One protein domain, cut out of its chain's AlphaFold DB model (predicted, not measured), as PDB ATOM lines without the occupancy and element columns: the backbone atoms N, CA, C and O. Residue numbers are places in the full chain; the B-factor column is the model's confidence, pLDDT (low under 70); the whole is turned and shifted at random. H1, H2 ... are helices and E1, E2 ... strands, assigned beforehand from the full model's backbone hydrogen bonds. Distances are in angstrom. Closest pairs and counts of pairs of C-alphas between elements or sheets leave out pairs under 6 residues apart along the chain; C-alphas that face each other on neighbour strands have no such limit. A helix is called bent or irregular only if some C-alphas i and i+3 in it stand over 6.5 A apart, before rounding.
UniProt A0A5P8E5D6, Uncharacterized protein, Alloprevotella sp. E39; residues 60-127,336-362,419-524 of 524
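What this domain is: This is residues 60 to 127, 336 to 362 and 419 to 524 of the 524 residues of an uncharacterized protein of Alloprevotella sp. E39 (UniProt A0A5P8E5D6). A long, loose rod of helices has a head at one end, where H2 lies between two small strand pairs, E1 with E4 and the hairpin of E2 and E3, and H6b crosses H2. H1 and H3 run side by side in the middle; H4 and H5 make the other end, where residues 354 to 362 of H4 stick out, and H6a makes a side arm. The printed part has 201 residues, with seven named helices and four named strands in the order H1 E1 H2 H3 H4 H5 H6 E2 E3 H7 E4. Both sheets are antiparallel and the class is mostly helix. The whole is loose, with a radius of gyration of the C-alphas of 23.7 A and spans of 82 by 37 by 34 A.

How they stand to each other: H1, residues 63 to 77, touches H3, residues 111 to 125, opposite ways at a shallow tilt of 33 degrees, only just short of steep; their closest C-alphas, Ile 72 and Ala 116, are 6.5 A apart. E1, residues 81 to 86, is antiparallel to E4, residues 518 to 523, with N 83 and O 521 2.9 A apart, within hydrogen-bond range. H2, residues 89 to 108, has its closest C-alpha to E1 at Gln 92, 5.0 A from Ala 86. H4, residues 337 to 362, touches H5, residues 419 to 430, with its residues 338 to 350 alone, opposite ways at a shallow tilt of 12 degrees; the closest C-alphas, Gln 342 and Phe 426, are 6.1 A apart. H6, residues 447 to 486, was assigned as one helix by its hydrogen bonds but is bent, with C-alphas 460 and 463 7.2 A apart; its arms H6a, 447 to 460, and H6b, 463 to 486, stand at a steep tilt of 62 degrees. H6b touches H2 about perpendicular, at 80 degrees, closest at the C-alphas of Leu 102 and Leu 480, 6.6 A. E2, residues 491 to 495, and E3, residues 504 to 508, form an antiparallel hairpin, with N 493 and O 506 3.0 A apart. H7, residues 510 to 513, is close but not clearly touching H2. Every O i to N i+4 pair is within hydrogen-bond range in H1, H3, H5 and H6b, but 14 of 16 in H2, 20 of 22 in H4 and 9 of 10 in H6a; H7 is too short for one.

Where its parts are: H1 begins at C-alpha 63 (36.034, 118.851, 34.096) and is 21.2 A long. H2 is 29.4 A, H4 38.6 A and H6b 34.7 A. E4 ends at C-alpha 523 (32.004, 90.250, 49.739).

The domain as a whole: The C-alphas farthest apart, Lys 362 and Leu 511, are 83.4 A apart. Cuts leave gaps of 12.3 A from C-alpha 127 to 336 and 23.7 A from 362 to 419. The link from H5 to H6 is long. Mean pLDDT of the printed part is 80.4; 40 residues are under 70, among them 434 to 444 and 494 to 506.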
ATOM      1  N   LYS A  60      33.221 127.150  28.249       87.25
ATOM      2  CA  LYS A  60      33.287 126.226  29.389       87.25
ATOM      3  C   LYS A  60      33.856 124.882  28.972       87.25
ATOM      4  O   LYS A  60      33.497 124.362  27.916       87.25
ATOM      5  N   ASN A  61      34.689 124.302  29.827       87.19
ATOM      6  CA  ASN A  61      35.153 122.926  29.699       87.19
ATOM      7  C   ASN A  61      34.848 122.188  31.002       87.19
ATOM      8  O   ASN A  61      35.510 122.419  32.004       87.19
ATOM      9  N   ASN A  62      33.816 121.344  31.011       89.50
ATOM     10  CA  ASN A  62      33.274 120.780  32.245       89.50
ATOM     11  C   ASN A  62      34.083 119.561  32.730       89.50
ATOM     12  O   ASN A  62      33.725 118.409  32.469       89.50
ATOM     13  N   LEU A  63      35.169 119.838  33.452       90.88
ATOM     14  CA  LEU A  63      36.034 118.851  34.096       90.88
ATOM     15  C   LEU A  63      35.307 118.144  35.250       90.88
ATOM     16  O   LEU A  63      35.440 116.931  35.396       90.88
ATOM     17  N   ILE A  64      34.463 118.868  35.995       93.44
ATOM     18  CA  ILE A  64      33.665 118.331  37.113       93.44
ATOM     19  C   ILE A  64      32.762 117.176  36.654       93.44
ATOM     20  O   ILE A  64      32.738 116.111  37.268       93.44
ATOM     21  N   ARG A  65      32.043 117.325  35.532       92.75
ATOM     22  CA  ARG A  65      31.161 116.257  35.022       92.75
ATOM     23  C   ARG A  65      31.935 114.995  34.657       92.75
ATOM     24  O   ARG A  65      31.412 113.892  34.820       92.75
ATOM     25  N   ARG A  66      33.153 115.153  34.133       89.56
ATOM     26  CA  ARG A  66      34.043 114.032  33.816       89.56
ATOM     27  C   ARG A  66      34.520 113.351  35.097       89.56
ATOM     28  O   ARG A  66      34.413 112.134  35.186       89.56
ATOM     29  N   LEU A  67      34.956 114.133  36.084       90.94
ATOM     30  CA  LEU A  67      35.371 113.657  37.402       90.94
ATOM     31  C   LEU A  67      34.291 112.778  38.054       90.94
ATOM     32  O   LEU A  67      34.546 111.613  38.345       90.94
ATOM     33  N   VAL A  68      33.063 113.292  38.176       92.75
ATOM     34  CA  VAL A  68      31.928 112.561  38.773       92.75
ATOM     35  C   VAL A  68      31.657 111.242  38.040       92.75
ATOM     36  O   VAL A  68      31.494 110.197  38.667       92.75
ATOM     37  N   ARG A  69      31.662 111.249  36.699       91.06
ATOM     38  CA  ARG A  69      31.463 110.027  35.895       91.06
ATOM     39  C   ARG A  69      32.554 108.984  36.126       91.06
ATOM     40  O   ARG A  69      32.237 107.798  36.152       91.06
ATOM     41  N   ASN A  70      33.803 109.414  36.293       88.38
ATOM     42  CA  ASN A  70      34.923 108.510  36.536       88.38
ATOM     43  C   ASN A  70      34.781 107.814  37.893       88.38
ATOM     44  O   ASN A  70      34.892 106.592  37.949       88.38
ATOM     45  N   VAL A  71      34.447 108.553  38.958       89.31
ATOM     46  CA  VAL A  71      34.234 107.969  40.296       89.31
ATOM     47  C   VAL A  71      33.079 106.962  40.285       89.31
ATOM     48  O   VAL A  71      33.226 105.846  40.780       89.31
ATOM     49  N   ILE A  72      31.957 107.294  39.634       91.50
ATOM     50  CA  ILE A  72      30.828 106.361  39.464       91.50
ATOM     51  C   ILE A  72      31.251 105.114  38.671       91.50
ATOM     52  O   ILE A  72      30.828 104.004  38.992       91.50
ATOM     53  N   GLY A  73      32.084 105.279  37.639       88.56
ATOM     54  CA  GLY A  73      32.642 104.168  36.867       88.56
ATOM     55  C   GLY A  73      33.495 103.233  37.727       88.56
ATOM     56  O   GLY A  73      33.324 102.016  37.655       88.56
ATOM     57  N   VAL A  74      34.348 103.793  38.591       85.94
ATOM     58  CA  VAL A  74      35.156 103.028  39.553       85.94
ATOM     59  C   VAL A  74      34.259 102.265  40.524       85.94
ATOM     60  O   VAL A  74      34.440 101.058  40.670       85.94
ATOM     61  N   TYR A  75      33.259 102.923  41.115       88.12
ATOM     62  CA  TYR A  75      32.303 102.271  42.014       88.12
ATOM     63  C   TYR A  75      31.585 101.099  41.336       88.12
ATOM     64  O   TYR A  75      31.599  99.991  41.856       88.12
ATOM     65  N   ARG A  76      31.034 101.299  40.132       87.38
ATOM     66  CA  ARG A  76      30.342 100.232  39.389       87.38
ATOM     67  C   ARG A  76      31.256  99.064  39.024       87.38
ATOM     68  O   ARG A  76      30.784  97.938  38.950       87.38
ATOM     69  N   SER A  77      32.544  99.323  38.794       83.50
ATOM     70  CA  SER A  77      33.530  98.267  38.519       83.50
ATOM     71  C   SER A  77      33.889  97.425  39.749       83.50
ATOM     72  O   SER A  77      34.407  96.326  39.592       83.50
ATOM     73  N   GLN A  78      33.626  97.949  40.950       80.06
ATOM     74  CA  GLN A  78      33.907  97.328  42.247       80.06
ATOM     75  C   GLN A  78      32.623  97.021  43.028       80.06
ATOM     76  O   GLN A  78      32.689  96.850  44.239       80.06
ATOM     77  N   ALA A  79      31.450  97.065  42.394       71.25
ATOM     78  CA  ALA A  79      30.194  96.888  43.105       71.25
ATOM     79  C   ALA A  79      30.080  95.431  43.575       71.25
ATOM     80  O   ALA A  79      29.899  94.517  42.772       71.25
ATOM     81  N   GLU A  80      30.223  95.254  44.883       75.50
ATOM     82  CA  GLU A  80      30.186  93.975  45.585       75.50
ATOM     83  C   GLU A  80      28.745  93.620  45.974       75.50
ATOM     84  O   GLU A  80      27.888  94.501  46.106       75.50
ATOM     85  N   GLN A  81      28.457  92.331  46.167       78.75
ATOM     86  CA  GLN A  81      27.124  91.880  46.570       78.75
ATOM     87  C   GLN A  81      27.033  91.747  48.091       78.75
ATOM     88  O   GLN A  81      27.915  91.190  48.743       78.75
ATOM     89  N   HIS A  82      25.927  92.218  48.670       83.44
ATOM     90  CA  HIS A  82      25.638  92.010  50.088       83.44
ATOM     91  C   HIS A  82      25.300  90.539  50.346       83.44
ATOM     92  O   HIS A  82      24.386  89.985  49.726       83.44
ATOM     93  N   ARG A  83      26.010  89.918  51.293       84.50
ATOM     94  CA  ARG A  83      25.801  88.532  51.710       84.50
ATOM     95  C   ARG A  83      25.495  88.454  53.200       84.50
ATOM     96  O   ARG A  83      26.152  89.079  54.028       84.50
ATOM     97  N   CYS A  84      24.487  87.665  53.551       82.50
ATOM     98  CA  CYS A  84      24.180  87.360  54.943       82.50
ATOM     99  C   CYS A  84      25.101  86.234  55.420       82.50
ATOM    100  O   CYS A  84      25.259  85.217  54.740       82.50
ATOM    101  N   VAL A  85      25.686  86.407  56.598       83.81
ATOM    102  CA  VAL A  85      26.536  85.415  57.254       83.81
ATOM    103  C   VAL A  85      25.941  85.132  58.625       83.81
ATOM    104  O   VAL A  85      25.650  86.054  59.390       83.81
ATOM    105  N   ALA A  86      25.717  83.854  58.922       80.38
ATOM    106  CA  ALA A  86      25.224  83.453  60.231       80.38
ATOM    107  C   ALA A  86      26.358  83.509  61.260       80.38
ATOM    108  O   ALA A  86      27.528  83.291  60.931       80.38
ATOM    109  N   ARG A  87      26.015  83.791  62.520       78.38
ATOM    110  CA  ARG A  87      26.974  83.681  63.630       78.38
ATOM    111  C   ARG A  87      27.260  82.224  63.978       78.38
ATOM    112  O   ARG A  87      28.407  81.885  64.262       78.38
ATOM    113  N   ASP A  88      26.228  81.386  63.929       77.81
ATOM    114  CA  ASP A  88      26.335  79.941  64.101       77.81
ATOM    115  C   ASP A  88      26.552  79.255  62.735       77.81
ATOM    116  O   ASP A  88      25.745  79.449  61.817       77.81
ATOM    117  N   PRO A  89      27.618  78.446  62.561       77.62
ATOM    118  CA  PRO A  89      27.817  77.641  61.357       77.62
ATOM    119  C   PRO A  89      26.616  76.764  60.976       77.62
ATOM    120  O   PRO A  89      26.382  76.559  59.781       77.62
ATOM    121  N   ASP A  90      25.844  76.278  61.951       79.25
ATOM    122  CA  ASP A  90      24.675  75.427  61.703       79.25
ATOM    123  C   ASP A  90      23.496  76.215  61.095       79.25
ATOM    124  O   ASP A  90      22.654  75.652  60.389       79.25
ATOM    125  N   GLU A  91      23.468  77.539  61.279       80.88
ATOM    126  CA  GLU A  91      22.463  78.455  60.721       80.88
ATOM    127  C   GLU A  91      22.872  79.039  59.355       80.88
ATOM    128  O   GLU A  91      22.080  79.718  58.693       80.88
ATOM    129  N   GLN A  92      24.082  78.738  58.870       83.62
ATOM    130  CA  GLN A  92      24.589  79.246  57.592       83.62
ATOM    131  C   GLN A  92      23.679  78.939  56.382       83.62
ATOM    132  O   GLN A  92      23.505  79.829  55.542       83.62
ATOM    133  N   PRO A  93      23.020  77.764  56.270       84.38
ATOM    134  CA  PRO A  93      22.055  77.521  55.196       84.38
ATOM    135  C   PRO A  93      20.872  78.504  55.201       84.38
ATOM    136  O   PRO A  93      20.356  78.851  54.138       84.38
ATOM    137  N   LEU A  94      20.442  78.975  56.378       82.12
ATOM    138  CA  LEU A  94      19.378  79.977  56.504       82.12
ATOM    139  C   LEU A  94      19.880  81.359  56.068       82.12
ATOM    140  O   LEU A  94      19.167  82.073  55.360       82.12
ATOM    141  N   ALA A  95      21.125  81.706  56.398       83.75
ATOM    142  CA  ALA A  95      21.760  82.932  55.915       83.75
ATOM    143  C   ALA A  95      21.939  82.941  54.381       83.75
ATOM    144  O   ALA A  95      21.709  83.967  53.733       83.75
ATOM    145  N   ASP A  96      22.255  81.801  53.760       85.62
ATOM    146  CA  ASP A  96      22.313  81.693  52.296       85.62
ATOM    147  C   ASP A  96      20.920  81.886  51.660       85.62
ATOM    148  O   ASP A  96      20.786  82.575  50.645       85.62
ATOM    149  N   VAL A  97      19.851  81.346  52.262       86.25
ATOM    150  CA  VAL A  97      18.470  81.621  51.818       86.25
ATOM    151  C   VAL A  97      18.152  83.113  51.939       86.25
ATOM    152  O   VAL A  97      17.641  83.700  50.986       86.25
ATOM    153  N   MET A  98      18.493  83.744  53.064       85.06
ATOM    154  CA  MET A  98      18.249  85.172  53.280       85.06
ATOM    155  C   MET A  98      19.001  86.050  52.274       85.06
ATOM    156  O   MET A  98      18.419  86.979  51.718       85.06
ATOM    157  N   THR A  99      20.256  85.712  51.968       89.00
ATOM    158  CA  THR A  99      21.051  86.390  50.931       89.00
ATOM    159  C   THR A  99      20.305  86.416  49.602       89.00
ATOM    160  O   THR A  99      20.170  87.463  48.975       89.00
ATOM    161  N   ASN A 100      19.753  85.276  49.194       88.00
ATOM    162  CA  ASN A 100      19.007  85.173  47.948       88.00
ATOM    163  C   ASN A 100      17.711  86.005  47.957       88.00
ATOM    164  O   ASN A 100      17.366  86.621  46.948       88.00
ATOM    165  N   VAL A 101      16.994  86.043  49.085       88.69
ATOM    166  CA  VAL A 101      15.779  86.865  49.238       88.69
ATOM    167  C   VAL A 101      16.115  88.352  49.167       88.69
ATOM    168  O   VAL A 101      15.441  89.096  48.451       88.69
ATOM    169  N   LEU A 102      17.179  88.776  49.850       89.62
ATOM    170  CA  LEU A 102      17.675  90.148  49.806       89.62
ATOM    171  C   LEU A 102      18.061  90.539  48.375       89.62
ATOM    172  O   LEU A 102      17.594  91.560  47.880       89.62
ATOM    173  N   GLN A 103      18.815  89.698  47.664       89.62
ATOM    174  CA  GLN A 103      19.176  89.941  46.263       89.62
ATOM    175  C   GLN A 103      17.943  90.060  45.353       89.62
ATOM    176  O   GLN A 103      17.887  90.953  44.505       89.62
ATOM    177  N   CYS A 104      16.920  89.222  45.550       89.25
ATOM    178  CA  CYS A 104      15.655  89.336  44.818       89.25
ATOM    179  C   CYS A 104      14.956  90.680  45.085       89.25
ATOM    180  O   CYS A 104      14.438  91.304  44.154       89.25
ATOM    181  N   ASN A 105      14.952  91.146  46.336       91.69
ATOM    182  CA  ASN A 105      14.397  92.451  46.695       91.69
ATOM    183  C   ASN A 105      15.222  93.614  46.107       91.69
ATOM    184  O   ASN A 105      14.655  94.572  45.575       91.69
ATOM    185  N   MET A 106      16.551  93.510  46.118       91.75
ATOM    186  CA  MET A 106      17.439  94.507  45.519       91.75
ATOM    187  C   MET A 106      17.224  94.626  44.005       91.75
ATOM    188  O   MET A 106      17.178  95.733  43.468       91.75
ATOM    189  N   GLN A 107      17.018  93.504  43.309       91.19
ATOM    190  CA  GLN A 107      16.668  93.494  41.885       91.19
ATOM    191  C   GLN A 107      15.295  94.125  41.626       91.19
ATOM    192  O   GLN A 107      15.153  94.914  40.690       91.19
ATOM    193  N   LEU A 108      14.295  93.829  42.468       91.69
ATOM    194  CA  LEU A 108      12.957  94.426  42.375       91.69
ATOM    195  C   LEU A 108      13.013  95.958  42.466       91.69
ATOM    196  O   LEU A 108      12.369  96.649  41.677       91.69
ATOM    197  N   ASN A 109      13.822  96.477  43.391       92.62
ATOM    198  CA  ASN A 109      14.033  97.910  43.590       92.62
ATOM    199  C   ASN A 109      15.050  98.528  42.610       92.62
ATOM    200  O   ASN A 109      15.239  99.742  42.616       92.62
ATOM    201  N   ARG A 110      15.686  97.725  41.742       93.81
ATOM    202  CA  ARG A 110      16.761  98.147  40.820       93.81
ATOM    203  C   ARG A 110      17.906  98.859  41.548       93.81
ATOM    204  O   ARG A 110      18.386  99.906  41.102       93.81
ATOM    205  N   MET A 111      18.340  98.285  42.668       92.94
ATOM    206  CA  MET A 111      19.290  98.922  43.581       92.94
ATOM    207  C   MET A 111      20.634  99.271  42.931       92.94
ATOM    208  O   MET A 111      21.209 100.289  43.296       92.94
ATOM    209  N   ASP A 112      21.088  98.531  41.916       91.06
ATOM    210  CA  ASP A 112      22.313  98.859  41.166       91.06
ATOM    211  C   ASP A 112      22.265 100.260  40.534       91.06
ATOM    212  O   ASP A 112      23.260 100.988  40.505       91.06
ATOM    213  N   GLU A 113      21.097 100.661  40.020       93.75
ATOM    214  CA  GLU A 113      20.909 101.996  39.453       93.75
ATOM    215  C   GLU A 113      20.672 103.029  40.553       93.75
ATOM    216  O   GLU A 113      21.268 104.107  40.515       93.75
ATOM    217  N   VAL A 114      19.853 102.693  41.556       95.06
ATOM    218  CA  VAL A 114      19.562 103.587  42.686       95.06
ATOM    219  C   VAL A 114      20.850 103.960  43.417       95.06
ATOM    220  O   VAL A 114      21.101 105.146  43.615       95.06
ATOM    221  N   TYR A 115      21.712 103.000  43.760       94.94
ATOM    222  CA  TYR A 115      22.976 103.275  44.441       94.94
ATOM    223  C   TYR A 115      23.935 104.091  43.584       94.94
ATOM    224  O   TYR A 115      24.521 105.042  44.087       94.94
ATOM    225  N   ALA A 116      24.045 103.820  42.284       94.00
ATOM    226  CA  ALA A 116      24.906 104.625  41.425       94.00
ATOM    227  C   ALA A 116      24.448 106.091  41.319       94.00
ATOM    228  O   ALA A 116      25.284 106.992  41.304       94.00
ATOM    229  N   ARG A 117      23.132 106.346  41.268       95.31
ATOM    230  CA  ARG A 117      22.580 107.714  41.300       95.31
ATOM    231  C   ARG A 117      22.676 108.351  42.678       95.31
ATOM    232  O   ARG A 117      22.883 109.554  42.776       95.31
ATOM    233  N   THR A 118      22.594 107.544  43.728       96.44
ATOM    234  CA  THR A 118      22.817 108.001  45.100       96.44
ATOM    235  C   THR A 118      24.273 108.423  45.288       96.44
ATOM    236  O   THR A 118      24.520 109.492  45.820       96.44
ATOM    237  N   LEU A 119      25.245 107.672  44.764       95.75
ATOM    238  CA  LEU A 119      26.649 108.087  44.776       95.75
ATOM    239  C   LEU A 119      26.876 109.365  43.954       95.75
ATOM    240  O   LEU A 119      27.631 110.235  44.374       95.75
ATOM    241  N   GLU A 120      26.215 109.504  42.799       95.69
ATOM    242  CA  GLU A 120      26.248 110.750  42.018       95.69
ATOM    243  C   GLU A 120      25.779 111.947  42.858       95.69
ATOM    244  O   GLU A 120      26.432 112.989  42.857       95.69
ATOM    245  N   GLU A 121      24.695 111.783  43.615       96.12
ATOM    246  CA  GLU A 121      24.211 112.797  44.550       96.12
ATOM    247  C   GLU A 121      25.188 113.041  45.707       96.12
ATOM    248  O   GLU A 121      25.442 114.195  46.034       96.12
ATOM    249  N   LEU A 122      25.786 111.998  46.287       96.06
ATOM    250  CA  LEU A 122      26.771 112.137  47.363       96.06
ATOM    251  C   LEU A 122      27.982 112.961  46.907       96.06
ATOM    252  O   LEU A 122      28.429 113.850  47.622       96.06
ATOM    253  N   LEU A 123      28.472 112.727  45.689       95.31
ATOM    254  CA  LEU A 123      29.589 113.488  45.125       95.31
ATOM    255  C   LEU A 123      29.234 114.970  44.946       95.31
ATOM    256  O   LEU A 123      30.045 115.841  45.253       95.31
ATOM    257  N   ILE A 124      28.025 115.265  44.462       95.00
ATOM    258  CA  ILE A 124      27.576 116.634  44.156       95.00
ATOM    259  C   ILE A 124      27.144 117.392  45.410       95.00
ATOM    260  O   ILE A 124      27.368 118.592  45.516       95.00
ATOM    261  N   GLY A 125      26.453 116.719  46.317       93.38
ATOM    262  CA  GLY A 125      25.724 117.334  47.411       93.38
ATOM    263  C   GLY A 125      26.198 116.916  48.789       93.38
ATOM    264  O   GLY A 125      25.735 117.516  49.740       93.38
ATOM    265  N   GLY A 126      27.051 115.904  48.940       93.81
ATOM    266  CA  GLY A 126      27.610 115.471  50.229       93.81
ATOM    267  C   GLY A 126      26.624 114.822  51.212       93.81
ATOM    268  O   GLY A 126      27.060 114.270  52.214       93.81
ATOM    269  N   LEU A 127      25.313 114.835  50.944       94.81
ATOM    270  CA  LEU A 127      24.284 114.183  51.760       94.81
ATOM    271  C   LEU A 127      23.359 113.366  50.867       94.81
ATOM    272  O   LEU A 127      22.869 113.850  49.847       94.81
ATOM    273  N   VAL A 336      32.518 117.841  45.013       93.00
ATOM    274  CA  VAL A 336      32.490 118.810  43.915       93.00
ATOM    275  C   VAL A 336      32.866 120.213  44.387       93.00
ATOM    276  O   VAL A 336      33.489 120.930  43.603       93.00
ATOM    277  N   SER A 337      32.526 120.618  45.621       92.06
ATOM    278  CA  SER A 337      32.831 121.979  46.093       92.06
ATOM    279  C   SER A 337      34.333 122.262  46.094       92.06
ATOM    280  O   SER A 337      34.730 123.359  45.704       92.06
ATOM    281  N   ASP A 338      35.157 121.252  46.385       90.38
ATOM    282  CA  ASP A 338      36.622 121.369  46.460       90.38
ATOM    283  C   ASP A 338      37.288 121.744  45.128       90.38
ATOM    284  O   ASP A 338      38.404 122.260  45.110       90.38
ATOM    285  N   VAL A 339      36.609 121.500  44.001       92.31
ATOM    286  CA  VAL A 339      37.150 121.710  42.647       92.31
ATOM    287  C   VAL A 339      36.430 122.805  41.852       92.31
ATOM    288  O   VAL A 339      36.774 123.062  40.689       92.31
ATOM    289  N   ILE A 340      35.417 123.462  42.437       92.62
ATOM    290  CA  ILE A 340      34.659 124.532  41.766       92.62
ATOM    291  C   ILE A 340      35.579 125.696  41.394       92.62
ATOM    292  O   ILE A 340      35.507 126.192  40.267       92.62
ATOM    293  N   ASP A 341      36.459 126.122  42.295       90.94
ATOM    294  CA  ASP A 341      37.300 127.297  42.059       90.94
ATOM    295  C   ASP A 341      38.319 127.060  40.936       90.94
ATOM    296  O   ASP A 341      38.504 127.916  40.066       90.94
ATOM    297  N   GLN A 342      38.892 125.860  40.863       91.75
ATOM    298  CA  GLN A 342      39.786 125.428  39.787       91.75
ATOM    299  C   GLN A 342      39.021 125.370  38.463       91.75
ATOM    300  O   GLN A 342      39.489 125.887  37.449       91.75
ATOM    301  N   GLN A 343      37.801 124.823  38.463       92.06
ATOM    302  CA  GLN A 343      36.934 124.805  37.285       92.06
ATOM    303  C   GLN A 343      36.607 126.222  36.783       92.06
ATOM    304  O   GLN A 343      36.629 126.467  35.570       92.06
ATOM    305  N   ARG A 344      36.315 127.164  37.690       91.94
ATOM    306  CA  ARG A 344      36.089 128.578  37.347       91.94
ATOM    307  C   ARG A 344      37.334 129.192  36.736       91.94
ATOM    308  O   ARG A 344      37.247 129.861  35.707       91.94
ATOM    309  N   TYR A 345      38.491 128.950  37.339       91.00
ATOM    310  CA  TYR A 345      39.740 129.521  36.869       91.00
ATOM    311  C   TYR A 345      40.145 128.971  35.495       91.00
ATOM    312  O   TYR A 345      40.480 129.750  34.605       91.00
ATOM    313  N   VAL A 346      39.981 127.666  35.253       90.69
ATOM    314  CA  VAL A 346      40.148 127.052  33.922       90.69
ATOM    315  C   VAL A 346      39.226 127.706  32.891       90.69
ATOM    316  O   VAL A 346      39.680 128.096  31.816       90.69
ATOM    317  N   ASN A 347      37.942 127.884  33.211       90.88
ATOM    318  CA  ASN A 347      36.993 128.514  32.292       90.88
ATOM    319  C   ASN A 347      37.357 129.979  31.990       90.88
ATOM    320  O   ASN A 347      37.259 130.414  30.838       90.88
ATOM    321  N   ARG A 348      37.826 130.730  32.997       88.88
ATOM    322  CA  ARG A 348      38.342 132.097  32.828       88.88
ATOM    323  C   ARG A 348      39.578 132.122  31.935       88.88
ATOM    324  O   ARG A 348      39.603 132.903  30.993       88.88
ATOM    325  N   LEU A 349      40.558 131.247  32.165       88.25
ATOM    326  CA  LEU A 349      41.772 131.165  31.346       88.25
ATOM    327  C   LEU A 349      41.466 130.811  29.888       88.25
ATOM    328  O   LEU A 349      42.018 131.433  28.987       88.25
ATOM    329  N   ILE A 350      40.556 129.863  29.640       87.44
ATOM    330  CA  ILE A 350      40.128 129.505  28.277       87.44
ATOM    331  C   ILE A 350      39.456 130.698  27.592       87.44
ATOM    332  O   ILE A 350      39.735 130.984  26.428       87.44
ATOM    333  N   THR A 351      38.594 131.410  28.317       86.69
ATOM    334  CA  THR A 351      37.905 132.598  27.802       86.69
ATOM    335  C   THR A 351      38.903 133.721  27.490       86.69
ATOM    336  O   THR A 351      38.873 134.278  26.397       86.69
ATOM    337  N   LEU A 352      39.861 133.983  28.385       85.19
ATOM    338  CA  LEU A 352      40.946 134.948  28.167       85.19
ATOM    339  C   LEU A 352      41.833 134.566  26.973       85.19
ATOM    340  O   LEU A 352      42.197 135.430  26.175       85.19
ATOM    341  N   GLN A 353      42.162 133.281  26.823       84.19
ATOM    342  CA  GLN A 353      42.947 132.784  25.695       84.19
ATOM    343  C   GLN A 353      42.218 133.012  24.365       84.19
ATOM    344  O   GLN A 353      42.830 133.503  23.417       84.19
ATOM    345  N   ASP A 354      40.917 132.714  24.293       82.88
ATOM    346  CA  ASP A 354      40.092 132.997  23.111       82.88
ATOM    347  C   ASP A 354      40.065 134.502  22.797       82.88
ATOM    348  O   ASP A 354      40.222 134.888  21.637       82.88
ATOM    349  N   TRP A 355      39.979 135.370  23.810       79.62
ATOM    350  CA  TRP A 355      40.014 136.825  23.604       79.62
ATOM    351  C   TRP A 355      41.338 137.307  23.034       79.62
ATOM    352  O   TRP A 355      41.342 138.092  22.088       79.62
ATOM    353  N   MET A 356      42.459 136.829  23.575       76.44
ATOM    354  CA  MET A 356      43.784 137.170  23.059       76.44
ATOM    355  C   MET A 356      43.988 136.682  21.629       76.44
ATOM    356  O   MET A 356      44.546 137.404  20.809       76.44
ATOM    357  N   ILE A 357      43.532 135.467  21.314       78.62
ATOM    358  CA  ILE A 357      43.614 134.936  19.951       78.62
ATOM    359  C   ILE A 357      42.779 135.809  19.012       78.62
ATOM    360  O   ILE A 357      43.267 136.196  17.955       78.62
ATOM    361  N   ARG A 358      41.552 136.182  19.397       73.50
ATOM    362  CA  ARG A 358      40.691 137.059  18.587       73.50
ATOM    363  C   ARG A 358      41.268 138.461  18.406       73.50
ATOM    364  O   ARG A 358      41.144 139.015  17.315       73.50
ATOM    365  N   SER A 359      41.866 139.044  19.445       72.06
ATOM    366  CA  SER A 359      42.460 140.382  19.367       72.06
ATOM    367  C   SER A 359      43.748 140.384  18.540       72.06
ATOM    368  O   SER A 359      43.923 141.264  17.701       72.06
ATOM    369  N   SER A 360      44.602 139.367  18.699       69.38
ATOM    370  CA  SER A 360      45.827 139.197  17.910       69.38
ATOM    371  C   SER A 360      45.531 138.887  16.440       69.38
ATOM    372  O   SER A 360      46.147 139.477  15.557       69.38
ATOM    373  N   ALA A 361      44.547 138.022  16.162       63.81
ATOM    374  CA  ALA A 361      44.204 137.599  14.804       63.81
ATOM    375  C   ALA A 361      43.625 138.723  13.938       63.81
ATOM    376  O   ALA A 361      43.811 138.705  12.723       63.81
ATOM    377  N   LYS A 362      42.924 139.698  14.534       64.62
ATOM    378  CA  LYS A 362      42.443 140.862  13.778       64.62
ATOM    379  C   LYS A 362      43.606 141.728  13.291       64.62
ATOM    380  O   LYS A 362      43.550 142.231  12.172       64.62
ATOM    381  N   LEU A 419      47.263 127.277  32.413       87.56
ATOM    382  CA  LEU A 419      46.185 126.326  32.147       87.56
ATOM    383  C   LEU A 419      46.627 124.895  32.472       87.56
ATOM    384  O   LEU A 419      45.901 124.184  33.159       87.56
ATOM    385  N   ASN A 420      47.824 124.491  32.040       87.19
ATOM    386  CA  ASN A 420      48.369 123.170  32.354       87.19
ATOM    387  C   ASN A 420      48.589 122.978  33.863       87.19
ATOM    388  O   ASN A 420      48.233 121.932  34.398       87.19
ATOM    389  N   MET A 421      49.102 123.994  34.563       88.69
ATOM    390  CA  MET A 421      49.260 123.970  36.023       88.69
ATOM    391  C   MET A 421      47.912 123.792  36.735       88.69
ATOM    392  O   MET A 421      47.811 123.040  37.696       88.69
ATOM    393  N   GLN A 422      46.860 124.439  36.237       88.81
ATOM    394  CA  GLN A 422      45.517 124.375  36.822       88.81
ATOM    395  C   GLN A 422      44.805 123.058  36.530       88.81
ATOM    396  O   GLN A 422      44.072 122.563  37.382       88.81
ATOM    397  N   LEU A 423      45.049 122.457  35.362       87.75
ATOM    398  CA  LEU A 423      44.634 121.081  35.089       87.75
ATOM    399  C   LEU A 423      45.339 120.098  36.035       87.75
ATOM    400  O   LEU A 423      44.675 119.221  36.576       87.75
ATOM    401  N   GLY A 424      46.637 120.298  36.297       86.81
ATOM    402  CA  GLY A 424      47.385 119.529  37.297       86.81
ATOM    403  C   GLY A 424      46.794 119.667  38.702       86.81
ATOM    404  O   GLY A 424      46.452 118.667  39.319       86.81
ATOM    405  N   PHE A 425      46.550 120.897  39.171       87.81
ATOM    406  CA  PHE A 425      45.899 121.127  40.467       87.81
ATOM    407  C   PHE A 425      44.495 120.532  40.553       87.81
ATOM    408  O   PHE A 425      44.111 120.039  41.608       87.81
ATOM    409  N   PHE A 426      43.726 120.548  39.463       88.69
ATOM    410  CA  PHE A 426      42.423 119.890  39.428       88.69
ATOM    411  C   PHE A 426      42.555 118.373  39.651       88.69
ATOM    412  O   PHE A 426      41.781 117.792  40.413       88.69
ATOM    413  N   GLU A 427      43.529 117.722  39.011       85.06
ATOM    414  CA  GLU A 427      43.801 116.291  39.198       85.06
ATOM    415  C   GLU A 427      44.324 115.981  40.607       85.06
ATOM    416  O   GLU A 427      43.836 115.039  41.232       85.06
ATOM    417  N   ASP A 428      45.236 116.801  41.135       84.19
ATOM    418  CA  ASP A 428      45.818 116.625  42.470       84.19
ATOM    419  C   ASP A 428      44.773 116.798  43.584       84.19
ATOM    420  O   ASP A 428      44.705 115.974  44.493       84.19
ATOM    421  N   ILE A 429      43.928 117.834  43.500       84.62
ATOM    422  CA  ILE A 429      42.881 118.112  44.499       84.62
ATOM    423  C   ILE A 429      41.778 117.058  44.435       84.62
ATOM    424  O   ILE A 429      41.337 116.562  45.465       84.62
ATOM    425  N   SER A 430      41.343 116.685  43.229       83.25
ATOM    426  CA  SER A 430      40.310 115.655  43.081       83.25
ATOM    427  C   SER A 430      40.809 114.247  43.414       83.25
ATOM    428  O   SER A 430      40.002 113.335  43.578       83.25
ATOM    429  N   GLY A 431      42.127 114.027  43.441       77.38
ATOM    430  CA  GLY A 431      42.726 112.706  43.601       77.38
ATOM    431  C   GLY A 431      42.436 111.741  42.443       77.38
ATOM    432  O   GLY A 431      42.778 110.561  42.545       77.38
ATOM    433  N   VAL A 432      41.815 112.209  41.348       75.19
ATOM    434  CA  VAL A 432      41.451 111.407  40.169       75.19
ATOM    435  C   VAL A 432      42.435 111.681  39.040       75.19
ATOM    436  O   VAL A 432      42.228 112.538  38.180       75.19
ATOM    437  N   SER A 433      43.506 110.892  39.031       70.81
ATOM    438  CA  SER A 433      44.543 110.959  38.001       70.81
ATOM    439  C   SER A 433      44.075 110.395  36.662       70.81
ATOM    440  O   SER A 433      43.170 109.559  36.591       70.81
ATOM    441  N   ASP A 434      44.755 110.789  35.588       65.06
ATOM    442  CA  ASP A 434      44.540 110.283  34.230       65.06
ATOM    443  C   ASP A 434      44.597 108.749  34.098       65.06
ATOM    444  O   ASP A 434      43.873 108.171  33.280       65.06
ATOM    445  N   ALA A 435      45.377 108.076  34.950       62.16
ATOM    446  CA  ALA A 435      45.444 106.616  35.005       62.16
ATOM    447  C   ALA A 435      44.117 105.990  35.475       62.16
ATOM    448  O   ALA A 435      43.658 104.991  34.917       62.16
ATOM    449  N   LEU A 436      43.444 106.619  36.446       69.38
ATOM    450  CA  LEU A 436      42.123 106.188  36.912       69.38
ATOM    451  C   LEU A 436      41.038 106.389  35.841       69.38
ATOM    452  O   LEU A 436      40.032 105.685  35.831       69.38
ATOM    453  N   GLN A 437      41.258 107.317  34.905       64.19
ATOM    454  CA  GLN A 437      40.354 107.591  33.783       64.19
ATOM    455  C   GLN A 437      40.529 106.600  32.618       64.19
ATOM    456  O   GLN A 437      39.836 106.718  31.607       64.19
ATOM    457  N   GLY A 438      41.464 105.646  32.726       63.41
ATOM    458  CA  GLY A 438      41.746 104.666  31.677       63.41
ATOM    459  C   GLY A 438      42.451 105.255  30.452       63.41
ATOM    460  O   GLY A 438      42.391 104.664  29.372       63.41
ATOM    461  N   LYS A 439      43.097 106.423  30.584       67.31
ATOM    462  CA  LYS A 439      43.882 107.008  29.492       67.31
ATOM    463  C   LYS A 439      45.152 106.195  29.254       67.31
ATOM    464  O   LYS A 439      45.801 105.738  30.188       67.31
ATOM    465  N   VAL A 440      45.526 106.043  27.984       55.72
ATOM    466  CA  VAL A 440      46.732 105.302  27.595       55.72
ATOM    467  C   VAL A 440      47.956 105.941  28.254       55.72
ATOM    468  O   VAL A 440      48.137 107.156  28.179       55.72
ATOM    469  N   ALA A 441      48.781 105.113  28.898       57.84
ATOM    470  CA  ALA A 441      50.012 105.555  29.534       57.84
ATOM    471  C   ALA A 441      50.909 106.302  28.531       57.84
ATOM    472  O   ALA A 441      50.975 105.937  27.352       57.84
ATOM    473  N   PHE A 442      51.607 107.339  28.994       64.12
ATOM    474  CA  PHE A 442      52.519 108.100  28.142       64.12
ATOM    475  C   PHE A 442      53.613 107.177  27.578       64.12
ATOM    476  O   PHE A 442      54.035 106.218  28.232       64.12
ATOM    477  N   ALA A 443      54.081 107.446  26.355       49.69
ATOM    478  CA  ALA A 443      55.120 106.631  25.729       49.69
ATOM    479  C   ALA A 443      56.382 106.609  26.616       49.69
ATOM    480  O   ALA A 443      57.018 107.642  26.816       49.69
ATOM    481  N   GLY A 444      56.717 105.436  27.171       62.78
ATOM    482  CA  GLY A 444      57.829 105.245  28.115       62.78
ATOM    483  C   GLY A 444      57.425 104.892  29.555       62.78
ATOM    484  O   GLY A 444      58.287 104.506  30.341       62.78
ATOM    485  N   THR A 445      56.140 104.955  29.920       73.25
ATOM    486  CA  THR A 445      55.654 104.491  31.233       73.25
ATOM    487  C   THR A 445      55.569 102.961  31.266       73.25
ATOM    488  O   THR A 445      54.931 102.347  30.410       73.25
ATOM    489  N   SER A 446      56.191 102.315  32.260       74.31
ATOM    490  CA  SER A 446      56.087 100.859  32.414       74.31
ATOM    491  C   SER A 446      54.675 100.454  32.850       74.31
ATOM    492  O   SER A 446      54.033 101.150  33.639       74.31
ATOM    493  N   ALA A 447      54.197  99.294  32.391       69.81
ATOM    494  CA  ALA A 447      52.892  98.767  32.799       69.81
ATOM    495  C   ALA A 447      52.772  98.620  34.330       69.81
ATOM    496  O   ALA A 447      51.709  98.848  34.899       69.81
ATOM    497  N   GLN A 448      53.879  98.303  35.012       75.12
ATOM    498  CA  GLN A 448      53.933  98.241  36.473       75.12
ATOM    499  C   GLN A 448      53.753  99.617  37.126       75.12
ATOM    500  O   GLN A 448      53.015  99.727  38.101       75.12
ATOM    501  N   LEU A 449      54.384 100.666  36.588       72.12
ATOM    502  CA  LEU A 449      54.228 102.029  37.098       72.12
ATOM    503  C   LEU A 449      52.805 102.547  36.861       72.12
ATOM    504  O   LEU A 449      52.210 103.107  37.775       72.12
ATOM    505  N   TYR A 450      52.231 102.288  35.684       72.12
ATOM    506  CA  TYR A 450      50.848 102.655  35.366       72.12
ATOM    507  C   TYR A 450      49.832 101.932  36.271       72.12
ATOM    508  O   TYR A 450      48.915 102.551  36.815       72.12
ATOM    509  N   ASN A 451      50.031 100.632  36.511       73.12
ATOM    510  CA  ASN A 451      49.205  99.871  37.449       73.12
ATOM    511  C   ASN A 451      49.339 100.406  38.880       73.12
ATOM    512  O   ASN A 451      48.335 100.546  39.571       73.12
ATOM    513  N   GLN A 452      50.551 100.758  39.317       76.00
ATOM    514  CA  GLN A 452      50.785 101.338  40.641       76.00
ATOM    515  C   GLN A 452      50.127 102.718  40.787       76.00
ATOM    516  O   GLN A 452      49.484 102.979  41.797       76.00
ATOM    517  N   GLN A 453      50.201 103.576  39.765       69.25
ATOM    518  CA  GLN A 453      49.502 104.867  39.740       69.25
ATOM    519  C   GLN A 453      47.980 104.697  39.803       69.25
ATOM    520  O   GLN A 453      47.312 105.419  40.539       69.25
ATOM    521  N   THR A 454      47.439 103.709  39.085       70.88
ATOM    522  CA  THR A 454      46.007 103.377  39.132       70.88
ATOM    523  C   THR A 454      45.589 102.902  40.526       70.88
ATOM    524  O   THR A 454      44.526 103.285  41.004       70.88
ATOM    525  N   GLN A 455      46.412 102.090  41.199       73.00
ATOM    526  CA  GLN A 455      46.144 101.648  42.573       73.00
ATOM    527  C   GLN A 455      46.228 102.809  43.573       73.00
ATOM    528  O   GLN A 455      45.333 102.964  44.396       73.00
ATOM    529  N   ASN A 456      47.227 103.686  43.456       71.12
ATOM    530  CA  ASN A 456      47.363 104.852  44.334       71.12
ATOM    531  C   ASN A 456      46.198 105.844  44.173       71.12
ATOM    532  O   ASN A 456      45.704 106.367  45.165       71.12
ATOM    533  N   ALA A 457      45.702 106.048  42.950       69.81
ATOM    534  CA  ALA A 457      44.524 106.882  42.693       69.81
ATOM    535  C   ALA A 457      43.209 106.263  43.204       69.81
ATOM    536  O   ALA A 457      42.217 106.963  43.364       69.81
ATOM    537  N   LYS A 458      43.170 104.950  43.470       71.38
ATOM    538  CA  LYS A 458      42.032 104.331  44.169       71.38
ATOM    539  C   LYS A 458      42.077 104.595  45.671       71.38
ATOM    540  O   LYS A 458      41.018 104.691  46.277       71.38
ATOM    541  N   LEU A 459      43.269 104.735  46.261       77.00
ATOM    542  CA  LEU A 459      43.425 105.004  47.695       77.00
ATOM    543  C   LEU A 459      42.870 106.376  48.097       77.00
ATOM    544  O   LEU A 459      42.310 106.491  49.180       77.00
ATOM    545  N   SER A 460      42.969 107.394  47.236       74.38
ATOM    546  CA  SER A 460      42.408 108.730  47.504       74.38
ATOM    547  C   SER A 460      40.877 108.732  47.583       74.38
ATOM    548  O   SER A 460      40.306 109.509  48.338       74.38
ATOM    549  N   LEU A 461      40.210 107.848  46.836       82.81
ATOM    550  CA  LEU A 461      38.750 107.699  46.841       82.81
ATOM    551  C   LEU A 461      38.247 106.673  47.862       82.81
ATOM    552  O   LEU A 461      37.038 106.545  48.051       82.81
ATOM    553  N   LEU A 462      39.154 105.914  48.480       85.38
ATOM    554  CA  LEU A 462      38.814 104.749  49.290       85.38
ATOM    555  C   LEU A 462      37.939 105.125  50.487       85.38
ATOM    556  O   LEU A 462      36.914 104.490  50.686       85.38
ATOM    557  N   ASP A 463      38.277 106.197  51.204       87.12
ATOM    558  CA  ASP A 463      37.520 106.643  52.383       87.12
ATOM    559  C   ASP A 463      36.058 107.005  52.052       87.12
ATOM    560  O   ASP A 463      35.114 106.577  52.723       87.12
ATOM    561  N   MET A 464      35.845 107.721  50.945       89.75
ATOM    562  CA  MET A 464      34.502 108.056  50.470       89.75
ATOM    563  C   MET A 464      33.734 106.817  49.999       89.75
ATOM    564  O   MET A 464      32.552 106.661  50.312       89.75
ATOM    565  N   LEU A 465      34.386 105.937  49.231       89.75
ATOM    566  CA  LEU A 465      33.758 104.712  48.737       89.75
ATOM    567  C   LEU A 465      33.415 103.756  49.887       89.75
ATOM    568  O   LEU A 465      32.354 103.141  49.847       89.75
ATOM    569  N   ASP A 466      34.247 103.672  50.924       89.25
ATOM    570  CA  ASP A 466      33.989 102.868  52.121       89.25
ATOM    571  C   ASP A 466      32.872 103.464  52.981       89.25
ATOM    572  O   ASP A 466      31.981 102.737  53.428       89.25
ATOM    573  N   SER A 467      32.827 104.791  53.127       91.19
ATOM    574  CA  SER A 467      31.691 105.481  53.749       91.19
ATOM    575  C   SER A 467      30.384 105.188  53.003       91.19
ATOM    576  O   SER A 467      29.362 104.867  53.616       91.19
ATOM    577  N   PHE A 468      30.418 105.201  51.667       93.06
ATOM    578  CA  PHE A 468      29.265 104.835  50.849       93.06
ATOM    579  C   PHE A 468      28.911 103.343  50.950       93.06
ATOM    580  O   PHE A 468      27.731 102.995  51.014       93.06
ATOM    581  N   ARG A 469      29.899 102.441  51.033       90.94
ATOM    582  CA  ARG A 469      29.669 101.008  51.289       90.94
ATOM    583  C   ARG A 469      28.954 100.800  52.620       90.94
ATOM    584  O   ARG A 469      27.952 100.088  52.639       90.94
ATOM    585  N   ASN A 470      29.385 101.471  53.689       90.38
ATOM    586  CA  ASN A 470      28.711 101.426  54.991       90.38
ATOM    587  C   ASN A 470      27.242 101.851  54.880       90.38
ATOM    588  O   ASN A 470      26.366 101.136  55.362       90.38
ATOM    589  N   PHE A 471      26.957 102.932  54.148       93.25
ATOM    590  CA  PHE A 471      25.585 103.347  53.848       93.25
ATOM    591  C   PHE A 471      24.778 102.252  53.128       93.25
ATOM    592  O   PHE A 471      23.650 101.956  53.526       93.25
ATOM    593  N   THR A 472      25.339 101.599  52.101       92.81
ATOM    594  CA  THR A 472      24.634 100.500  51.412       92.81
ATOM    595  C   THR A 472      24.396  99.289  52.318       92.81
ATOM    596  O   THR A 472      23.357  98.639  52.208       92.81
ATOM    597  N   THR A 473      25.318  99.005  53.240       91.38
ATOM    598  CA  THR A 473      25.190  97.921  54.222       91.38
ATOM    599  C   THR A 473      24.098  98.226  55.244       91.38
ATOM    600  O   THR A 473      23.264  97.364  55.515       91.38
ATOM    601  N   GLU A 474      24.033  99.451  55.770       90.44
ATOM    602  CA  GLU A 474      22.942  99.871  56.661       90.44
ATOM    603  C   GLU A 474      21.583  99.857  55.948       90.44
ATOM    604  O   GLU A 474      20.577  99.425  56.521       90.44
ATOM    605  N   ALA A 475      21.550 100.267  54.676       91.88
ATOM    606  CA  ALA A 475      20.360 100.185  53.837       91.88
ATOM    607  C   ALA A 475      19.879  98.735  53.671       91.88
ATOM    608  O   ALA A 475      18.699  98.462  53.900       91.88
ATOM    609  N   ALA A 476      20.787  97.810  53.349       91.75
ATOM    610  CA  ALA A 476      20.493  96.384  53.237       91.75
ATOM    611  C   ALA A 476      20.054  95.765  54.577       91.75
ATOM    612  O   ALA A 476      19.156  94.924  54.609       91.75
ATOM    613  N   TYR A 477      20.627  96.212  55.699       89.75
ATOM    614  CA  TYR A 477      20.234  95.749  57.031       89.75
ATOM    615  C   TYR A 477      18.787  96.122  57.366       89.75
ATOM    616  O   TYR A 477      18.030  95.286  57.864       89.75
ATOM    617  N   LYS A 478      18.365  97.359  57.060       91.12
ATOM    618  CA  LYS A 478      16.962  97.763  57.248       91.12
ATOM    619  C   LYS A 478      16.010  96.987  56.340       91.12
ATOM    620  O   LYS A 478      14.936  96.604  56.803       91.12
ATOM    621  N   ASP A 479      16.404  96.699  55.100       91.06
ATOM    622  CA  ASP A 479      15.606  95.846  54.208       91.06
ATOM    623  C   ASP A 479      15.451  94.440  54.782       91.06
ATOM    624  O   ASP A 479      14.337  93.930  54.856       91.06
ATOM    625  N   LEU A 480      16.538  93.842  55.274       89.31
ATOM    626  CA  LEU A 480      16.515  92.523  55.903       89.31
ATOM    627  C   LEU A 480      15.589  92.491  57.125       89.31
ATOM    628  O   LEU A 480      14.796  91.562  57.271       89.31
ATOM    629  N   LYS A 481      15.620  93.524  57.975       88.06
ATOM    630  CA  LYS A 481      14.695  93.637  59.116       88.06
ATOM    631  C   LYS A 481      13.238  93.760  58.673       88.06
ATOM    632  O   LYS A 481      12.382  93.112  59.270       88.06
ATOM    633  N   ASN A 482      12.959  94.525  57.620       89.88
ATOM    634  CA  ASN A 482      11.608  94.640  57.068       89.88
ATOM    635  C   ASN A 482      11.134  93.324  56.434       89.88
ATOM    636  O   ASN A 482       9.991  92.928  56.643       89.88
ATOM    637  N   ILE A 483      12.013  92.616  55.722       89.06
ATOM    638  CA  ILE A 483      11.738  91.295  55.145       89.06
ATOM    639  C   ILE A 483      11.371  90.306  56.257       89.06
ATOM    640  O   ILE A 483      10.308  89.696  56.193       89.06
ATOM    641  N   VAL A 484      12.196  90.195  57.305       86.81
ATOM    642  CA  VAL A 484      11.945  89.292  58.447       86.81
ATOM    643  C   VAL A 484      10.647  89.639  59.177       86.81
ATOM    644  O   VAL A 484       9.933  88.747  59.635       86.81
ATOM    645  N   GLN A 485      10.335  90.929  59.293       86.19
ATOM    646  CA  GLN A 485       9.139  91.384  59.989       86.19
ATOM    647  C   GLN A 485       7.851  91.126  59.199       86.19
ATOM    648  O   GLN A 485       6.881  90.666  59.790       86.19
ATOM    649  N   TYR A 486       7.820  91.476  57.910       87.31
ATOM    650  CA  TYR A 486       6.577  91.578  57.138       87.31
ATOM    651  C   TYR A 486       6.344  90.426  56.152       87.31
ATOM    652  O   TYR A 486       5.276  90.337  55.538       87.31
ATOM    653  N   TYR A 487       7.324  89.549  55.925       86.69
ATOM    654  CA  TYR A 487       7.106  88.369  55.087       86.69
ATOM    655  C   TYR A 487       6.513  87.269  55.954       86.69
ATOM    656  O   TYR A 487       7.226  86.396  56.420       86.69
ATOM    657  N   ASP A 488       5.202  87.331  56.174       79.31
ATOM    658  CA  ASP A 488       4.491  86.414  57.076       79.31
ATOM    659  C   ASP A 488       4.123  85.067  56.437       79.31
ATOM    660  O   ASP A 488       3.855  84.092  57.139       79.31
ATOM    661  N   GLU A 489       4.132  84.988  55.106       77.31
ATOM    662  CA  GLU A 489       3.781  83.781  54.353       77.31
ATOM    663  C   GLU A 489       5.011  83.171  53.669       77.31
ATOM    664  O   GLU A 489       5.893  83.915  53.223       77.31
ATOM    665  N   PRO A 490       5.079  81.832  53.519       76.62
ATOM    666  CA  PRO A 490       6.131  81.195  52.744       76.62
ATOM    667  C   PRO A 490       6.153  81.710  51.304       76.62
ATOM    668  O   PRO A 490       5.197  81.541  50.545       76.62
ATOM    669  N   ARG A 491       7.269  82.326  50.912       77.75
ATOM    670  CA  ARG A 491       7.458  82.871  49.563       77.75
ATOM    671  C   ARG A 491       8.412  81.983  48.779       77.75
ATOM    672  O   ARG A 491       9.471  81.596  49.272       77.75
ATOM    673  N   VAL A 492       8.035  81.679  47.540       72.69
ATOM    674  CA  VAL A 492       8.905  80.979  46.591       72.69
ATOM    675  C   VAL A 492       9.588  82.014  45.714       72.69
ATOM    676  O   VAL A 492       8.931  82.719  44.946       72.69
ATOM    677  N   PHE A 493      10.909  82.079  45.811       71.12
ATOM    678  CA  PHE A 493      11.727  82.902  44.933       71.12
ATOM    679  C   PHE A 493      12.298  82.019  43.826       71.12
ATOM    680  O   PHE A 493      12.964  81.012  44.084       71.12
ATOM    681  N   ASN A 494      11.996  82.390  42.584       65.81
ATOM    682  CA  ASN A 494      12.563  81.748  41.409       65.81
ATOM    683  C   ASN A 494      13.819  82.519  41.017       65.81
ATOM    684  O   ASN A 494      13.723  83.650  40.543       65.81
ATOM    685  N   ILE A 495      14.984  81.906  41.205       60.69
ATOM    686  CA  ILE A 495      16.247  82.487  40.758       60.69
ATOM    687  C   ILE A 495      16.527  81.968  39.355       60.69
ATOM    688  O   ILE A 495      16.649  80.762  39.139       60.69
ATOM    689  N   ALA A 496      16.633  82.878  38.393       48.72
ATOM    690  CA  ALA A 496      17.137  82.546  37.071       48.72
ATOM    691  C   ALA A 496      18.677  82.538  37.118       48.72
ATOM    692  O   ALA A 496      19.284  83.589  37.307       48.72
ATOM    693  N   GLY A 497      19.320  81.369  36.965       45.31
ATOM    694  CA  GLY A 497      20.785  81.286  36.995       45.31
ATOM    695  C   GLY A 497      21.428  79.994  36.458       45.31
ATOM    696  O   GLY A 497      21.293  78.929  37.046       45.31
ATOM    697  N   HIS A 498      22.213  80.168  35.383       40.59
ATOM    698  CA  HIS A 498      23.340  79.375  34.838       40.59
ATOM    699  C   HIS A 498      23.143  77.976  34.231       40.59
ATOM    700  O   HIS A 498      24.020  77.544  33.481       40.59
ATOM    701  N   GLN A 499      22.010  77.301  34.414       40.72
ATOM    702  CA  GLN A 499      21.653  76.147  33.578       40.72
ATOM    703  C   GLN A 499      20.218  76.295  33.062       40.72
ATOM    704  O   GLN A 499      19.324  76.540  33.871       40.72
ATOM    705  N   PRO A 500      19.969  76.129  31.747       46.00
ATOM    706  CA  PRO A 500      18.629  76.279  31.178       46.00
ATOM    707  C   PRO A 500      17.580  75.293  31.732       46.00
ATOM    708  O   PRO A 500      16.400  75.497  31.480       46.00
ATOM    709  N   ASP A 501      17.984  74.285  32.519       42.81
ATOM    710  CA  ASP A 501      17.125  73.175  32.960       42.81
ATOM    711  C   ASP A 501      16.891  73.052  34.482       42.81
ATOM    712  O   ASP A 501      16.195  72.136  34.917       42.81
ATOM    713  N   THR A 502      17.414  73.947  35.334       45.56
ATOM    714  CA  THR A 502      17.145  73.881  36.788       45.56
ATOM    715  C   THR A 502      16.734  75.227  37.380       45.56
ATOM    716  O   THR A 502      17.546  76.018  37.849       45.56
ATOM    717  N   LEU A 503      15.421  75.465  37.434       50.56
ATOM    718  CA  LEU A 503      14.837  76.475  38.320       50.56
ATOM    719  C   LEU A 503      15.104  76.060  39.776       50.56
ATOM    720  O   LEU A 503      14.378  75.232  40.333       50.56
ATOM    721  N   ARG A 504      16.138  76.625  40.409       56.81
ATOM    722  CA  ARG A 504      16.299  76.517  41.865       56.81
ATOM    723  C   ARG A 504      15.184  77.325  42.524       56.81
ATOM    724  O   ARG A 504      15.186  78.554  42.486       56.81
ATOM    725  N   ARG A 505      14.215  76.615  43.099       62.41
ATOM    726  CA  ARG A 505      13.171  77.195  43.947       62.41
ATOM    727  C   ARG A 505      13.736  77.344  45.347       62.41
ATOM    728  O   ARG A 505      14.026  76.341  45.995       62.41
ATOM    729  N   ILE A 506      13.885  78.582  45.797       68.94
ATOM    730  CA  ILE A 506      14.222  78.865  47.190       68.94
ATOM    731  C   ILE A 506      12.926  79.143  47.933       68.94
ATOM    732  O   ILE A 506      12.123  79.973  47.507       68.94
ATOM    733  N   ILE A 507      12.715  78.402  49.019       73.38
ATOM    734  CA  ILE A 507      11.556  78.554  49.893       73.38
ATOM    735  C   ILE A 507      12.015  79.359  51.101       73.38
ATOM    736  O   ILE A 507      12.853  78.900  51.875       73.38
ATOM    737  N   TYR A 508      11.473  80.565  51.237       78.00
ATOM    738  CA  TYR A 508      11.614  81.355  52.448       78.00
ATOM    739  C   TYR A 508      10.558  80.899  53.456       78.00
ATOM    740  O   TYR A 508       9.368  80.964  53.148       78.00
ATOM    741  N   ASP A 509      10.990  80.428  54.626       79.81
ATOM    742  CA  ASP A 509      10.111  80.058  55.741       79.81
ATOM    743  C   ASP A 509      10.216  81.118  56.856       79.81
ATOM    744  O   ASP A 509      11.237  81.163  57.550       79.81
ATOM    745  N   PRO A 510       9.188  81.965  57.045       78.38
ATOM    746  CA  PRO A 510       9.207  83.054  58.022       78.38
ATOM    747  C   PRO A 510       9.445  82.599  59.463       78.38
ATOM    748  O   PRO A 510      10.136  83.277  60.221       78.38
ATOM    749  N   LEU A 511       8.897  81.442  59.854       73.62
ATOM    750  CA  LEU A 511       8.960  80.965  61.239       73.62
ATOM    751  C   LEU A 511      10.381  80.577  61.638       73.62
ATOM    752  O   LEU A 511      10.794  80.826  62.763       73.62
ATOM    753  N   ARG A 512      11.144  80.016  60.698       73.12
ATOM    754  CA  ARG A 512      12.544  79.633  60.922       73.12
ATOM    755  C   ARG A 512      13.503  80.815  60.875       73.12
ATOM    756  O   ARG A 512      14.619  80.692  61.349       73.12
ATOM    757  N   MET A 513      13.091  81.931  60.275       74.31
ATOM    758  CA  MET A 513      13.951  83.093  60.029       74.31
ATOM    759  C   MET A 513      13.874  84.155  61.127       74.31
ATOM    760  O   MET A 513      14.759  85.002  61.204       74.31
ATOM    761  N   ARG A 514      12.829  84.134  61.964       69.56
ATOM    762  CA  ARG A 514      12.634  85.119  63.043       69.56
ATOM    763  C   ARG A 514      13.612  84.957  64.209       69.56
ATOM    764  O   ARG A 514      13.954  85.962  64.822       69.56
ATOM    765  N   ASP A 515      14.069  83.734  64.469       64.81
ATOM    766  CA  ASP A 515      14.908  83.409  65.631       64.81
ATOM    767  C   ASP A 515      16.418  83.421  65.327       64.81
ATOM    768  O   ASP A 515      17.227  83.260  66.236       64.81
ATOM    769  N   VAL A 516      16.811  83.634  64.066       64.81
ATOM    770  CA  VAL A 516      18.214  83.564  63.630       64.81
ATOM    771  C   VAL A 516      18.892  84.927  63.756       64.81
ATOM    772  O   VAL A 516      18.473  85.913  63.136       64.81
ATOM    773  N   GLU A 517      19.997  84.987  64.499       62.62
ATOM    774  CA  GLU A 517      20.866  86.165  64.530       62.62
ATOM    775  C   GLU A 517      21.823  86.167  63.329       62.62
ATOM    776  O   GLU A 517      22.847  85.483  63.304       62.62
ATOM    777  N   MET A 518      21.494  86.976  62.321       67.88
ATOM    778  CA  MET A 518      22.310  87.139  61.116       67.88
ATOM    779  C   MET A 518      23.095  88.453  61.140       67.88
ATOM    780  O   MET A 518      22.538  89.508  61.458       67.88
ATOM    781  N   ASP A 519      24.357  88.395  60.713       66.62
ATOM    782  CA  ASP A 519      25.160  89.571  60.382       66.62
ATOM    783  C   ASP A 519      25.246  89.730  58.850       66.62
ATOM    784  O   ASP A 519      25.143  88.767  58.086       66.62
ATOM    785  N   LEU A 520      25.428  90.963  58.375       71.06
ATOM    786  CA  LEU A 520      25.675  91.252  56.961       71.06
ATOM    787  C   LEU A 520      27.170  91.454  56.728       71.06
ATOM    788  O   LEU A 520      27.830  92.178  57.474       71.06
ATOM    789  N   ARG A 521      27.692  90.844  55.664       67.94
ATOM    790  CA  ARG A 521      29.031  91.110  55.138       67.94
ATOM    791  C   ARG A 521      28.935  91.525  53.677       67.94
ATOM    792  O   ARG A 521      28.072  91.060  52.935       67.94
ATOM    793  N   VAL A 522      29.825  92.420  53.278       60.22
ATOM    794  CA  VAL A 522      30.034  92.768  51.873       60.22
ATOM    795  C   VAL A 522      31.195  91.899  51.391       60.22
ATOM    796  O   VAL A 522      32.245  91.893  52.036       60.22
ATOM    797  N   GLU A 523      30.971  91.093  50.352       58.44
ATOM    798  CA  GLU A 523      32.004  90.250  49.739       58.44
ATOM    799  C   GLU A 523      32.170  90.626  48.262       58.44
ATOM    800  O   GLU A 523      31.184  90.713  47.523       58.44
ATOM    801  N   SER A 524      33.432  90.823  47.867       40.62
ATOM    802  CA  SER A 524      33.882  91.227  46.531       40.62
ATOM    803  C   SER A 524      33.668  90.205  45.433       40.62
ATOM    804  O   SER A 524      34.046  89.033  45.678       40.62
TER     805      SER A 524